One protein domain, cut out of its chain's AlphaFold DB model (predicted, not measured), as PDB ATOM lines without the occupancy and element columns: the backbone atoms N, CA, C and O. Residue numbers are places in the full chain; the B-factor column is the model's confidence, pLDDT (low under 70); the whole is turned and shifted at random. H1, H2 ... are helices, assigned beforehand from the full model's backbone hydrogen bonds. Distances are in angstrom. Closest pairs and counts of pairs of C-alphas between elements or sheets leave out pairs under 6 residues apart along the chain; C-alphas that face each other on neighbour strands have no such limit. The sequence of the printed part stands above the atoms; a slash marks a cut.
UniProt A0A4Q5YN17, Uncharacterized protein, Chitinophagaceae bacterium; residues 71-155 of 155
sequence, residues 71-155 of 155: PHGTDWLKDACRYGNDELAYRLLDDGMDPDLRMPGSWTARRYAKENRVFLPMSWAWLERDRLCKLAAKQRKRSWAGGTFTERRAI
ATOM      1  N   PRO A  71     169.731 229.726 244.361       83.62
ATOM      2  CA  PRO A  71     169.874 228.509 245.172       83.62
ATOM      3  C   PRO A  71     171.231 228.389 245.887       83.62
ATOM      4  O   PRO A  71     171.335 227.708 246.902       83.62
ATOM      5  N   HIS A  72     172.266 229.057 245.369       83.88
ATOM      6  CA  HIS A  72     173.609 229.125 245.951       83.88
ATOM      7  C   HIS A  72     174.042 230.562 246.267       83.88
ATOM      8  O   HIS A  72     175.233 230.819 246.426       83.88
ATOM      9  N   GLY A  73     173.109 231.513 246.353       85.75
ATOM     10  CA  GLY A  73     173.438 232.933 246.498       85.75
ATOM     11  C   GLY A  73     174.256 233.245 247.752       85.75
ATOM     12  O   GLY A  73     175.170 234.064 247.717       85.75
ATOM     13  N   THR A  74     174.038 232.512 248.844       86.56
ATOM     14  CA  THR A  74     174.870 232.622 250.051       86.56
ATOM     15  C   THR A  74     176.276 232.052 249.887       86.56
ATOM     16  O   THR A  74     177.206 232.559 250.511       86.56
ATOM     17  N   ASP A  75     176.463 231.024 249.057       88.81
ATOM     18  CA  ASP A  75     177.803 230.523 248.725       88.81
ATOM     19  C   ASP A  75     178.532 231.529 247.831       88.81
ATOM     20  O   ASP A  75     179.695 231.843 248.068       88.81
ATOM     21  N   TRP A  76     177.818 232.106 246.862       90.62
ATOM     22  CA  TRP A  76     178.322 233.164 245.991       90.62
ATOM     23  C   TRP A  76     178.758 234.397 246.779       90.62
ATOM     24  O   TRP A  76     179.838 234.932 246.538       90.62
ATOM     25  N   LEU A  77     177.961 234.807 247.769       94.06
ATOM     26  CA  LEU A  77     178.290 235.936 248.635       94.06
ATOM     27  C   LEU A  77     179.538 235.645 249.477       94.06
ATOM     28  O   LEU A  77     180.412 236.503 249.606       94.06
ATOM     29  N   LYS A  78     179.668 234.427 250.016       92.12
ATOM     30  CA  LYS A  78     180.882 234.018 250.738       92.12
ATOM     31  C   LYS A  78     182.109 234.061 249.847       92.12
ATOM     32  O   LYS A  78     183.125 234.597 250.282       92.12
ATOM     33  N   ASP A  79     182.020 233.517 248.636       91.31
ATOM     34  CA  ASP A  79     183.131 233.516 247.687       91.31
ATOM     35  C   ASP A  79     183.520 234.956 247.317       91.31
ATOM     36  O   ASP A  79     184.694 235.310 247.421       91.31
ATOM     37  N   ALA A  80     182.554 235.828 247.012       94.38
ATOM     38  CA  ALA A  80     182.812 237.239 246.718       94.38
ATOM     39  C   ALA A  80     183.526 237.957 247.880       94.38
ATOM     40  O   ALA A  80     184.555 238.606 247.676       94.38
ATOM     41  N   CYS A  81     183.054 237.769 249.119       95.00
ATOM     42  CA  CYS A  81     183.708 238.330 250.301       95.00
ATOM     43  C   CYS A  81     185.085 237.706 250.577       95.00
ATOM     44  O   CYS A  81     185.992 238.390 251.048       95.00
ATOM     45  N   ARG A  82     185.271 236.412 250.303       92.94
ATOM     46  CA  ARG A  82     186.546 235.709 250.501       92.94
ATOM     47  C   ARG A  82     187.614 236.187 249.522       92.94
ATOM     48  O   ARG A  82     188.763 236.335 249.927       92.94
ATOM     49  N   TYR A  83     187.236 236.429 248.269       92.56
ATOM     50  CA  TYR A  83     188.139 236.930 247.231       92.56
ATOM     51  C   TYR A  83     188.296 238.457 247.244       92.56
ATOM     52  O   TYR A  83     189.132 238.976 246.514       92.56
ATOM     53  N   GLY A  84     187.532 239.176 248.074       93.75
ATOM     54  CA  GLY A  84     187.621 240.634 248.170       93.75
ATOM     55  C   GLY A  84     187.014 241.365 246.970       93.75
ATOM     56  O   GLY A  84     187.432 242.476 246.667       93.75
ATOM     57  N   ASN A  85     186.055 240.753 246.269       95.00
ATOM     58  CA  ASN A  85     185.358 241.394 245.156       95.00
ATOM     59  C   ASN A  85     184.191 242.239 245.687       95.00
ATOM     60  O   ASN A  85     183.097 241.720 245.916       95.00
ATOM     61  N   ASP A  86     184.448 243.528 245.913       96.06
ATOM     62  CA  ASP A  86     183.501 244.428 246.578       96.06
ATOM     63  C   ASP A  86     182.242 244.699 245.772       96.06
ATOM     64  O   ASP A  86     181.153 244.713 246.331       96.06
ATOM     65  N   GLU A  87     182.368 244.880 244.461       95.44
ATOM     66  CA  GLU A  87     181.219 245.176 243.610       95.44
ATOM     67  C   GLU A  87     180.257 243.985 243.554       95.44
ATOM     68  O   GLU A  87     179.048 244.134 243.740       95.44
ATOM     69  N   LEU A  88     180.804 242.780 243.375       95.19
ATOM     70  CA  LEU A  88     180.020 241.551 243.353       95.19
ATOM     71  C   LEU A  88     179.387 241.252 244.715       95.19
ATOM     72  O   LEU A  88     178.217 240.873 244.782       95.19
ATOM     73  N   ALA A  89     180.148 241.416 245.800       96.06
ATOM     74  CA  ALA A  89     179.644 241.205 247.151       96.06
ATOM     75  C   ALA A  89     178.542 242.214 247.494       96.06
ATOM     76  O   ALA A  89     177.496 241.814 247.998       96.06
ATOM     77  N   TYR A  90     178.731 243.492 247.165       96.25
ATOM     78  CA  TYR A  90     177.732 244.533 247.378       96.25
ATOM     79  C   TYR A  90     176.446 244.241 246.603       96.25
ATOM     80  O   TYR A  90     175.369 244.284 247.192       96.25
ATOM     81  N   ARG A  91     176.549 243.864 245.322       95.31
ATOM     82  CA  ARG A  91     175.389 243.503 244.493       95.31
ATOM     83  C   ARG A  91     174.606 242.329 245.087       95.31
ATOM     84  O   ARG A  91     173.398 242.413 245.236       95.31
ATOM     85  N   LEU A  92     175.303 241.273 245.522       94.62
ATOM     86  CA  LEU A  92     174.674 240.122 246.186       94.62
ATOM     87  C   LEU A  92     173.976 240.503 247.503       94.62
ATOM     88  O   LEU A  92     172.936 239.936 247.830       94.62
ATOM     89  N   LEU A  93     174.536 241.442 248.271       95.00
ATOM     90  CA  LEU A  93     173.886 241.960 249.479       95.00
ATOM     91  C   LEU A  93     172.632 242.777 249.144       95.00
ATOM     92  O   LEU A  93     171.633 242.670 249.854       95.00
ATOM     93  N   ASP A  94     172.678 243.574 248.077       93.69
ATOM     94  CA  ASP A  94     171.545 244.381 247.613       93.69
ATOM     95  C   ASP A  94     170.393 243.506 247.093       93.69
ATOM     96  O   ASP A  94     169.234 243.757 247.416       93.69
ATOM     97  N   ASP A  95     170.726 242.387 246.443       91.06
ATOM     98  CA  ASP A  95     169.785 241.328 246.050       91.06
ATOM     99  C   ASP A  95     169.223 240.526 247.246       91.06
ATOM    100  O   ASP A  95     168.430 239.596 247.079       91.06
ATOM    101  N   GLY A  96     169.604 240.877 248.479       90.69
ATOM    102  CA  GLY A  96     169.021 240.339 249.708       90.69
ATOM    103  C   GLY A  96     169.644 239.032 250.201       90.69
ATOM    104  O   GLY A  96     169.047 238.359 251.046       90.69
ATOM    105  N   MET A  97     170.832 238.657 249.715       92.69
ATOM    106  CA  MET A  97     171.523 237.462 250.204       92.69
ATOM    107  C   MET A  97     171.920 237.615 251.674       92.69
ATOM    108  O   MET A  97     172.522 238.612 252.069       92.69
ATOM    109  N   ASP A  98     171.620 236.600 252.490       91.62
ATOM    110  CA  ASP A  98     171.883 236.642 253.931       91.62
ATOM    111  C   ASP A  98     173.392 236.513 254.239       91.62
ATOM    112  O   ASP A  98     173.977 235.438 254.048       91.62
ATOM    113  N   PRO A  99     174.049 237.566 254.773       93.75
ATOM    114  CA  PRO A  99     175.472 237.521 255.097       93.75
ATOM    115  C   PRO A  99     175.797 236.706 256.356       93.75
ATOM    116  O   PRO A  99     176.974 236.414 256.613       93.75
ATOM    117  N   ASP A 100     174.782 236.374 257.156       91.75
ATOM    118  CA  ASP A 100     174.910 235.690 258.440       91.75
ATOM    119  C   ASP A 100     174.638 234.178 258.330       91.75
ATOM    120  O   ASP A 100     174.868 233.441 259.296       91.75
ATOM    121  N   LEU A 101     174.253 233.682 257.143       88.56
ATOM    122  CA  LEU A 101     174.020 232.257 256.929       88.56
ATOM    123  C   LEU A 101     175.315 231.448 257.093       88.56
ATOM    124  O   LEU A 101     176.299 231.578 256.349       88.56
ATOM    125  N   ARG A 102     175.300 230.539 258.070       82.75
ATOM    126  CA  ARG A 102     176.420 229.652 258.385       82.75
ATOM    127  C   ARG A 102     176.178 228.267 257.798       82.75
ATOM    128  O   ARG A 102     175.199 227.615 258.136       82.75
ATOM    129  N   MET A 103     177.126 227.793 256.990       75.88
ATOM    130  CA  MET A 103     177.170 226.379 256.611       75.88
ATOM    131  C   MET A 103     178.100 225.609 257.556       75.88
ATOM    132  O   MET A 103     179.069 226.194 258.059       75.88
ATOM    133  N   PRO A 104     177.849 224.312 257.807       77.94
ATOM    134  CA  PRO A 104     178.763 223.470 258.573       77.94
ATOM    135  C   PRO A 104     180.187 223.537 258.000       77.94
ATOM    136  O   PRO A 104     180.381 223.411 256.796       77.94
ATOM    137  N   GLY A 105     181.185 223.787 258.852       77.25
ATOM    138  CA  GLY A 105     182.597 223.851 258.443       77.25
ATOM    139  C   GLY A 105     183.028 225.103 257.663       77.25
ATOM    140  O   GLY A 105     184.193 225.200 257.293       77.25
ATOM    141  N   SER A 106     182.139 226.075 257.439       83.19
ATOM    142  CA  SER A 106     182.435 227.308 256.698       83.19
ATOM    143  C   SER A 106     182.154 228.554 257.544       83.19
ATOM    144  O   SER A 106     181.245 228.570 258.380       83.19
ATOM    145  N   TRP A 107     182.940 229.614 257.334       87.50
ATOM    146  CA  TRP A 107     182.682 230.921 257.936       87.50
ATOM    147  C   TRP A 107     181.520 231.639 257.232       87.50
ATOM    148  O   TRP A 107     181.177 231.351 256.085       87.50
ATOM    149  N   THR A 108     180.884 232.575 257.938       92.50
ATOM    150  CA  THR A 108     179.835 233.424 257.357       92.50
ATOM    151  C   THR A 108     180.444 234.452 256.408       92.50
ATOM    152  O   THR A 108     181.601 234.851 256.575       92.50
ATOM    153  N   ALA A 109     179.656 234.930 255.442       93.25
ATOM    154  CA  ALA A 109     180.109 235.977 254.530       93.25
ATOM    155  C   ALA A 109     180.523 237.240 255.295       93.25
ATOM    156  O   ALA A 109     181.582 237.803 255.025       93.25
ATOM    157  N   ARG A 110     179.774 237.615 256.346       94.06
ATOM    158  CA  ARG A 110     180.128 238.746 257.221       94.06
ATOM    159  C   ARG A 110     181.526 238.611 257.833       94.06
ATOM    160  O   ARG A 110     182.221 239.614 257.994       94.06
ATOM    161  N   ARG A 111     181.956 237.396 258.192       93.38
ATOM    162  CA  ARG A 111     183.298 237.189 258.749       93.38
ATOM    163  C   ARG A 111     184.380 237.391 257.693       93.38
ATOM    164  O   ARG A 111     185.322 238.127 257.970       93.38
ATOM    165  N   TYR A 112     184.222 236.806 256.505       93.88
ATOM    166  CA  TYR A 112     185.147 237.053 255.397       93.88
ATOM    167  C   TYR A 112     185.200 238.539 255.037       93.88
ATOM    168  O   TYR A 112     186.283 239.094 254.896       93.88
ATOM    169  N   ALA A 113     184.047 239.215 255.005       94.50
ATOM    170  CA  ALA A 113     183.976 240.648 254.742       94.50
ATOM    171  C   ALA A 113     184.736 241.483 255.783       94.50
ATOM    172  O   ALA A 113     185.404 242.453 255.438       94.50
ATOM    173  N   LYS A 114     184.682 241.086 257.060       94.19
ATOM    174  CA  LYS A 114     185.434 241.738 258.138       94.19
ATOM    175  C   LYS A 114     186.944 241.553 257.981       94.19
ATOM    176  O   LYS A 114     187.696 242.499 258.204       94.19
ATOM    177  N   GLU A 115     187.379 240.338 257.652       93.31
ATOM    178  CA  GLU A 115     188.795 240.010 257.440       93.31
ATOM    179  C   GLU A 115     189.347 240.756 256.211       93.31
ATOM    180  O   GLU A 115     190.425 241.341 256.282       93.31
ATOM    181  N   ASN A 116     188.547 240.868 255.145       93.75
ATOM    182  CA  ASN A 116     188.883 241.559 253.898       93.75
ATOM    183  C   ASN A 116     188.358 243.004 253.816       93.75
ATOM    184  O   ASN A 116     188.231 243.549 252.722       93.75
ATOM    185  N   ARG A 117     188.079 243.664 254.948       90.94
ATOM    186  CA  ARG A 117     187.422 244.991 254.986       90.94
ATOM    187  C   ARG A 117     188.096 246.073 254.136       90.94
ATOM    188  O   ARG A 117     187.435 247.005 253.704       90.94
ATOM    189  N   VAL A 118     189.412 245.969 253.936       93.00
ATOM    190  CA  VAL A 118     190.202 246.926 253.144       93.00
ATOM    191  C   VAL A 118     189.851 246.819 251.661       93.00
ATOM    192  O   VAL A 118     189.793 247.831 250.974       93.00
ATOM    193  N   PHE A 119     189.576 245.603 251.191       93.75
ATOM    194  CA  PHE A 119     189.194 245.313 249.810       93.75
ATOM    195  C   PHE A 119     187.682 245.361 249.592       93.75
ATOM    196  O   PHE A 119     187.245 245.276 248.455       93.75
ATOM    197  N   LEU A 120     186.890 245.484 250.663       95.25
ATOM    198  CA  LEU A 120     185.427 245.444 250.633       95.25
ATOM    199  C   LEU A 120     184.781 246.694 251.265       95.25
ATOM    200  O   LEU A 120     183.961 246.550 252.177       95.25
ATOM    201  N   PRO A 121     185.163 247.924 250.874       95.94
ATOM    202  CA  PRO A 121     184.648 249.132 251.513       95.94
ATOM    203  C   PRO A 121     183.123 249.293 251.384       95.94
ATOM    204  O   PRO A 121     182.469 249.615 252.380       95.94
ATOM    205  N   MET A 122     182.534 249.040 250.210       96.06
ATOM    206  CA  MET A 122     181.092 249.183 249.964       96.06
ATOM    207  C   MET A 122     180.301 248.098 250.688       96.06
ATOM    208  O   MET A 122     179.353 248.390 251.424       96.06
ATOM    209  N   SER A 123     180.721 246.844 250.539       96.12
ATOM    210  CA  SER A 123     180.074 245.697 251.174       96.12
ATOM    211  C   SER A 123     180.155 245.793 252.695       96.12
ATOM    212  O   SER A 123     179.178 245.529 253.396       96.12
ATOM    213  N   TRP A 124     181.301 246.216 253.237       96.00
ATOM    214  CA  TRP A 124     181.459 246.396 254.677       96.00
ATOM    215  C   TRP A 124     180.584 247.530 255.218       96.00
ATOM    216  O   TRP A 124     179.931 247.358 256.252       96.00
ATOM    217  N   ALA A 125     180.510 248.663 254.514       95.50
ATOM    218  CA  ALA A 125     179.614 249.755 254.881       95.50
ATOM    219  C   ALA A 125     178.142 249.308 254.885       95.50
ATOM    220  O   ALA A 125     177.407 249.615 255.828       95.50
ATOM    221  N   TRP A 126     177.724 248.524 253.884       96.00
ATOM    222  CA  TRP A 126     176.386 247.932 253.832       96.00
ATOM    223  C   TRP A 126     176.117 247.039 255.053       96.00
ATOM    224  O   TRP A 126     175.093 247.189 255.725       96.00
ATOM    225  N   LEU A 127     177.064 246.158 255.393       95.06
ATOM    226  CA  LEU A 127     176.943 245.218 256.512       95.06
ATOM    227  C   LEU A 127     176.863 245.917 257.869       95.06
ATOM    228  O   LEU A 127     176.107 245.476 258.744       95.06
ATOM    229  N   GLU A 128     177.640 246.981 258.066       94.56
ATOM    230  CA  GLU A 128     177.606 247.749 259.308       94.56
ATOM    231  C   GLU A 128     176.314 248.567 259.408       94.56
ATOM    232  O   GLU A 128     175.708 248.612 260.479       94.56
ATOM    233  N   ARG A 129     175.816 249.119 258.294       94.38
ATOM    234  CA  ARG A 129     174.498 249.770 258.245       94.38
ATOM    235  C   ARG A 129     173.389 248.807 258.674       94.38
ATOM    236  O   ARG A 129     172.624 249.138 259.577       94.38
ATOM    237  N   ASP A 130     173.335 247.609 258.091       93.38
ATOM    238  CA  ASP A 130     172.372 246.561 258.465       93.38
ATOM    239  C   ASP A 130     172.443 246.231 259.969       93.38
ATOM    240  O   ASP A 130     171.430 246.207 260.679       93.38
ATOM    241  N   ARG A 131     173.659 246.059 260.495       93.19
ATOM    242  CA  ARG A 131     173.888 245.789 261.919       93.19
ATOM    243  C   ARG A 131     173.368 246.920 262.809       93.19
ATOM    244  O   ARG A 131     172.685 246.647 263.801       93.19
ATOM    245  N   LEU A 132     173.680 248.173 262.480       93.94
ATOM    246  CA  LEU A 132     173.229 249.344 263.234       93.94
ATOM    247  C   LEU A 132     171.701 249.470 263.204       93.94
ATOM    248  O   LEU A 132     171.093 249.710 264.248       93.94
ATOM    249  N   CYS A 133     171.065 249.217 262.057       92.69
ATOM    250  CA  CYS A 133     169.607 249.174 261.933       92.69
ATOM    251  C   CYS A 133     168.983 248.118 262.862       92.69
ATOM    252  O   CYS A 133     168.042 248.424 263.602       92.69
ATOM    253  N   LYS A 134     169.538 246.897 262.897       91.06
ATOM    254  CA  LYS A 134     169.087 245.816 263.795       91.06
ATOM    255  C   LYS A 134     169.252 246.186 265.275       91.06
ATOM    256  O   LYS A 134     168.352 245.934 266.082       91.06
ATOM    257  N   LEU A 135     170.371 246.814 265.645       92.19
ATOM    258  CA  LEU A 135     170.622 247.280 267.015       92.19
ATOM    259  C   LEU A 135     169.652 248.392 267.433       92.19
ATOM    260  O   LEU A 135     169.056 248.303 268.509       92.19
ATOM    261  N   ALA A 136     169.429 249.385 266.570       91.56
ATOM    262  CA  ALA A 136     168.471 250.460 266.809       91.56
ATOM    263  C   ALA A 136     167.042 249.915 266.970       91.56
ATOM    264  O   ALA A 136     166.324 250.299 267.896       91.56
ATOM    265  N   ALA A 137     166.637 248.958 266.129       90.75
ATOM    266  CA  ALA A 137     165.342 248.291 266.245       90.75
ATOM    267  C   ALA A 137     165.198 247.534 267.578       90.75
ATOM    268  O   ALA A 137     164.157 247.615 268.235       90.75
ATOM    269  N   LYS A 138     166.253 246.838 268.025       89.81
ATOM    270  CA  LYS A 138     166.276 246.146 269.323       89.81
ATOM    271  C   LYS A 138     166.166 247.121 270.495       89.81
ATOM    272  O   LYS A 138     165.447 246.838 271.453       89.81
ATOM    273  N   GLN A 139     166.850 248.261 270.425       87.38
ATOM    274  CA  GLN A 139     166.781 249.298 271.453       87.38
ATOM    275  C   GLN A 139     165.373 249.895 271.558       87.38
ATOM    276  O   GLN A 139     164.845 249.984 272.663       87.38
ATOM    277  N   ARG A 140     164.730 250.206 270.422       81.62
ATOM    278  CA  ARG A 140     163.335 250.682 270.387       81.62
ATOM    279  C   ARG A 140     162.366 249.671 271.004       81.62
ATOM    280  O   ARG A 140     161.538 250.039 271.824       81.62
ATOM    281  N   LYS A 141     162.495 248.379 270.682       78.62
ATOM    282  CA  LYS A 141     161.649 247.335 271.292       78.62
ATOM    283  C   LYS A 141     161.805 247.275 272.816       78.62
ATOM    284  O   LYS A 141     160.820 247.103 273.525       78.62
ATOM    285  N   ARG A 142     163.030 247.447 273.330       74.69
ATOM    286  CA  ARG A 142     163.304 247.465 274.777       74.69
ATOM    287  C   ARG A 142     162.727 248.697 275.476       74.69
ATOM    288  O   ARG A 142     162.196 248.548 276.569       74.69
ATOM    289  N   SER A 143     162.806 249.884 274.870       70.75
ATOM    290  CA  SER A 143     162.228 251.096 275.470       70.75
ATOM    291  C   SER A 143     160.700 251.040 275.538       70.75
ATOM    292  O   SER A 143     160.121 251.517 276.510       70.75
ATOM    293  N   TRP A 144     160.055 250.398 274.559       60.81
ATOM    294  CA  TRP A 144     158.607 250.160 274.559       60.81
ATOM    295  C   TRP A 144     158.181 249.100 275.583       60.81
ATOM    296  O   TRP A 144     157.215 249.311 276.305       60.81
ATOM    297  N   ALA A 145     158.922 247.992 275.702       62.44
ATOM    298  CA  ALA A 145     158.629 246.944 276.686       62.44
ATOM    299  C   ALA A 145     158.904 247.372 278.142       62.44
ATOM    300  O   ALA A 145     158.326 246.808 279.064       62.44
ATOM    301  N   GLY A 146     159.792 248.349 278.352       60.28
ATOM    302  CA  GLY A 146     160.150 248.870 279.674       60.28
ATOM    303  C   GLY A 146     159.386 250.125 280.112       60.28
ATOM    304  O   GLY A 146     159.788 250.725 281.100       60.28
ATOM    305  N   GLY A 147     158.369 250.581 279.367       57.88
ATOM    306  CA  GLY A 147     157.554 251.758 279.721       57.88
ATOM    307  C   GLY A 147     158.265 253.120 279.644       57.88
ATOM    308  O   GLY A 147     157.671 254.151 279.935       57.88
ATOM    309  N   THR A 148     159.527 253.182 279.210       55.34
ATOM    310  CA  THR A 148     160.363 254.389 279.365       55.34
ATOM    311  C   THR A 148     160.152 255.474 278.300       55.34
ATOM    312  O   THR A 148     160.798 256.519 278.375       55.34
ATOM    313  N   PHE A 149     159.276 255.267 277.307       50.81
ATOM    314  CA  PHE A 149     159.086 256.226 276.205       50.81
ATOM    315  C   PHE A 149     157.907 257.199 276.393       50.81
ATOM    316  O   PHE A 149     157.966 258.307 275.864       50.81
ATOM    317  N   THR A 150     156.865 256.852 277.155       51.78
ATOM    318  CA  THR A 150     155.650 257.688 277.266       51.78
ATOM    319  C   THR A 150     155.590 258.594 278.497       51.78
ATOM    320  O   THR A 150     154.763 259.496 278.522       51.78
ATOM    321  N   GLU A 151     156.482 258.455 279.479       49.53
ATOM    322  CA  GLU A 151     156.362 259.206 280.745       49.53
ATOM    323  C   GLU A 151     157.160 260.523 280.815       49.53
ATOM    324  O   GLU A 151     157.049 261.251 281.793       49.53
ATOM    325  N   ARG A 152     157.938 260.901 279.786       49.38
ATOM    326  CA  ARG A 152     158.751 262.146 279.807       49.38
ATOM    327  C   ARG A 152     158.215 263.304 278.954       49.38
ATOM    328  O   ARG A 152     158.967 264.222 278.639       49.38
ATOM    329  N   ARG A 153     156.945 263.262 278.541       47.59
ATOM    330  CA  ARG A 153     156.288 264.355 277.787       47.59
ATOM    331  C   ARG A 153     155.016 264.899 278.446       47.59
ATOM    332  O   ARG A 153     154.234 265.570 277.783       47.59
ATOM    333  N   ALA A 154     154.829 264.633 279.734       47.69
ATOM    334  CA  ALA A 154     153.761 265.224 280.530       47.69
ATOM    335  C   ALA A 154     154.355 265.938 281.751       47.69
ATOM    336  O   ALA A 154     154.243 265.434 282.861       47.69
ATOM    337  N   ILE A 155     155.031 267.069 281.524       42.94
ATOM    338  CA  ILE A 155     155.170 268.172 282.491       42.94
ATOM    339  C   ILE A 155     155.111 269.468 281.689       42.94
ATOM    340  O   ILE A 155     155.860 269.546 280.688       42.94
TER     341      ILE A 155
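AT A GLANCE: This is residues 71 to 155 of the 155 residues of an uncharacterized protein of Chitinophagaceae bacterium (UniProt A0A4Q5YN17). The model is a small helical head with one long arm: H1 and H2 form a helical hairpin, H3 lies side by side with H1, and the first part of H4 packs on H2 and H3. The rest of H4 sticks out of this head, with residues 129 to 139 and 141 to 145 standing free, and a tail without a named element continues the arm to residue 155. The printed part has 85 residues with four named helices, in the order H1, H2, H3, H4, and no named strand, so the class is all helix. It is loose, with a radius of gyration of the C-alphas of 17.2 A, and spans 57 by 27 by 22 A, the arm making the length.

IN THESE COORDINATES: H1 holds residues 73 to 83 and begins with C-alpha 73 at (173.438, 232.933, 246.498); it is 15.3 A long from first to last C-alpha. H2 holds residues 86 to 94 and is 12.0 A long. H3, residues 109 to 115, measures 10.0 A and begins with C-alpha 109 at (180.109, 235.977, 254.530). H4, residues 121 to 145, is the longest helix at 36.3 A and ends with C-alpha 145 at (158.629, 246.944, 276.686).

HOW THE PARTS SIT: H1 and H2 touch as a hairpin, at a shallow tilt of 24 degrees, opposite ways; their closest C-alphas, of Ala 80 and Ala 89, are 5.1 A apart. H1 also touches H3, the same way at a shallow tilt of 10 degrees, and the C-alphas of Lys 78 and Ala 109 come closest at 4.3 A. H2 and H3 are apart. H4 touches H2 with residues 121 to 126 alone, the closest C-alphas being those of Tyr 90 and Ser 123 at 4.6 A. These two run the same way at a shallow tilt of 33 degrees, only just short of steep. H4 touches H3 with residues 123 to 127 alone, opposite ways at a steep tilt of 66 degrees; the C-alphas of Ala 113 and Trp 124 are the closest, 6.3 A apart. H1 and H4 are only just apart, with their closest C-alphas at 8.3 A. In H1, H2, H3 and H4 every O i to N i+4 pair is within hydrogen-bond range.

THE WHOLE: The C-alphas farthest apart are those of Tyr 83 and Ile 155, at 57.5 A. Without the stretches that stand free, the body has 60 residues and a radius of gyration of 11.2 A. The printed part has no cut and ends at the chain's last residue, 155. The link from H2 to H3, residues 95 to 108, is long; the links from H1 to H2 and from H3 to H4 are tight. The mean pLDDT of the printed part is 85.6, and residues 144 to 155 are under 70.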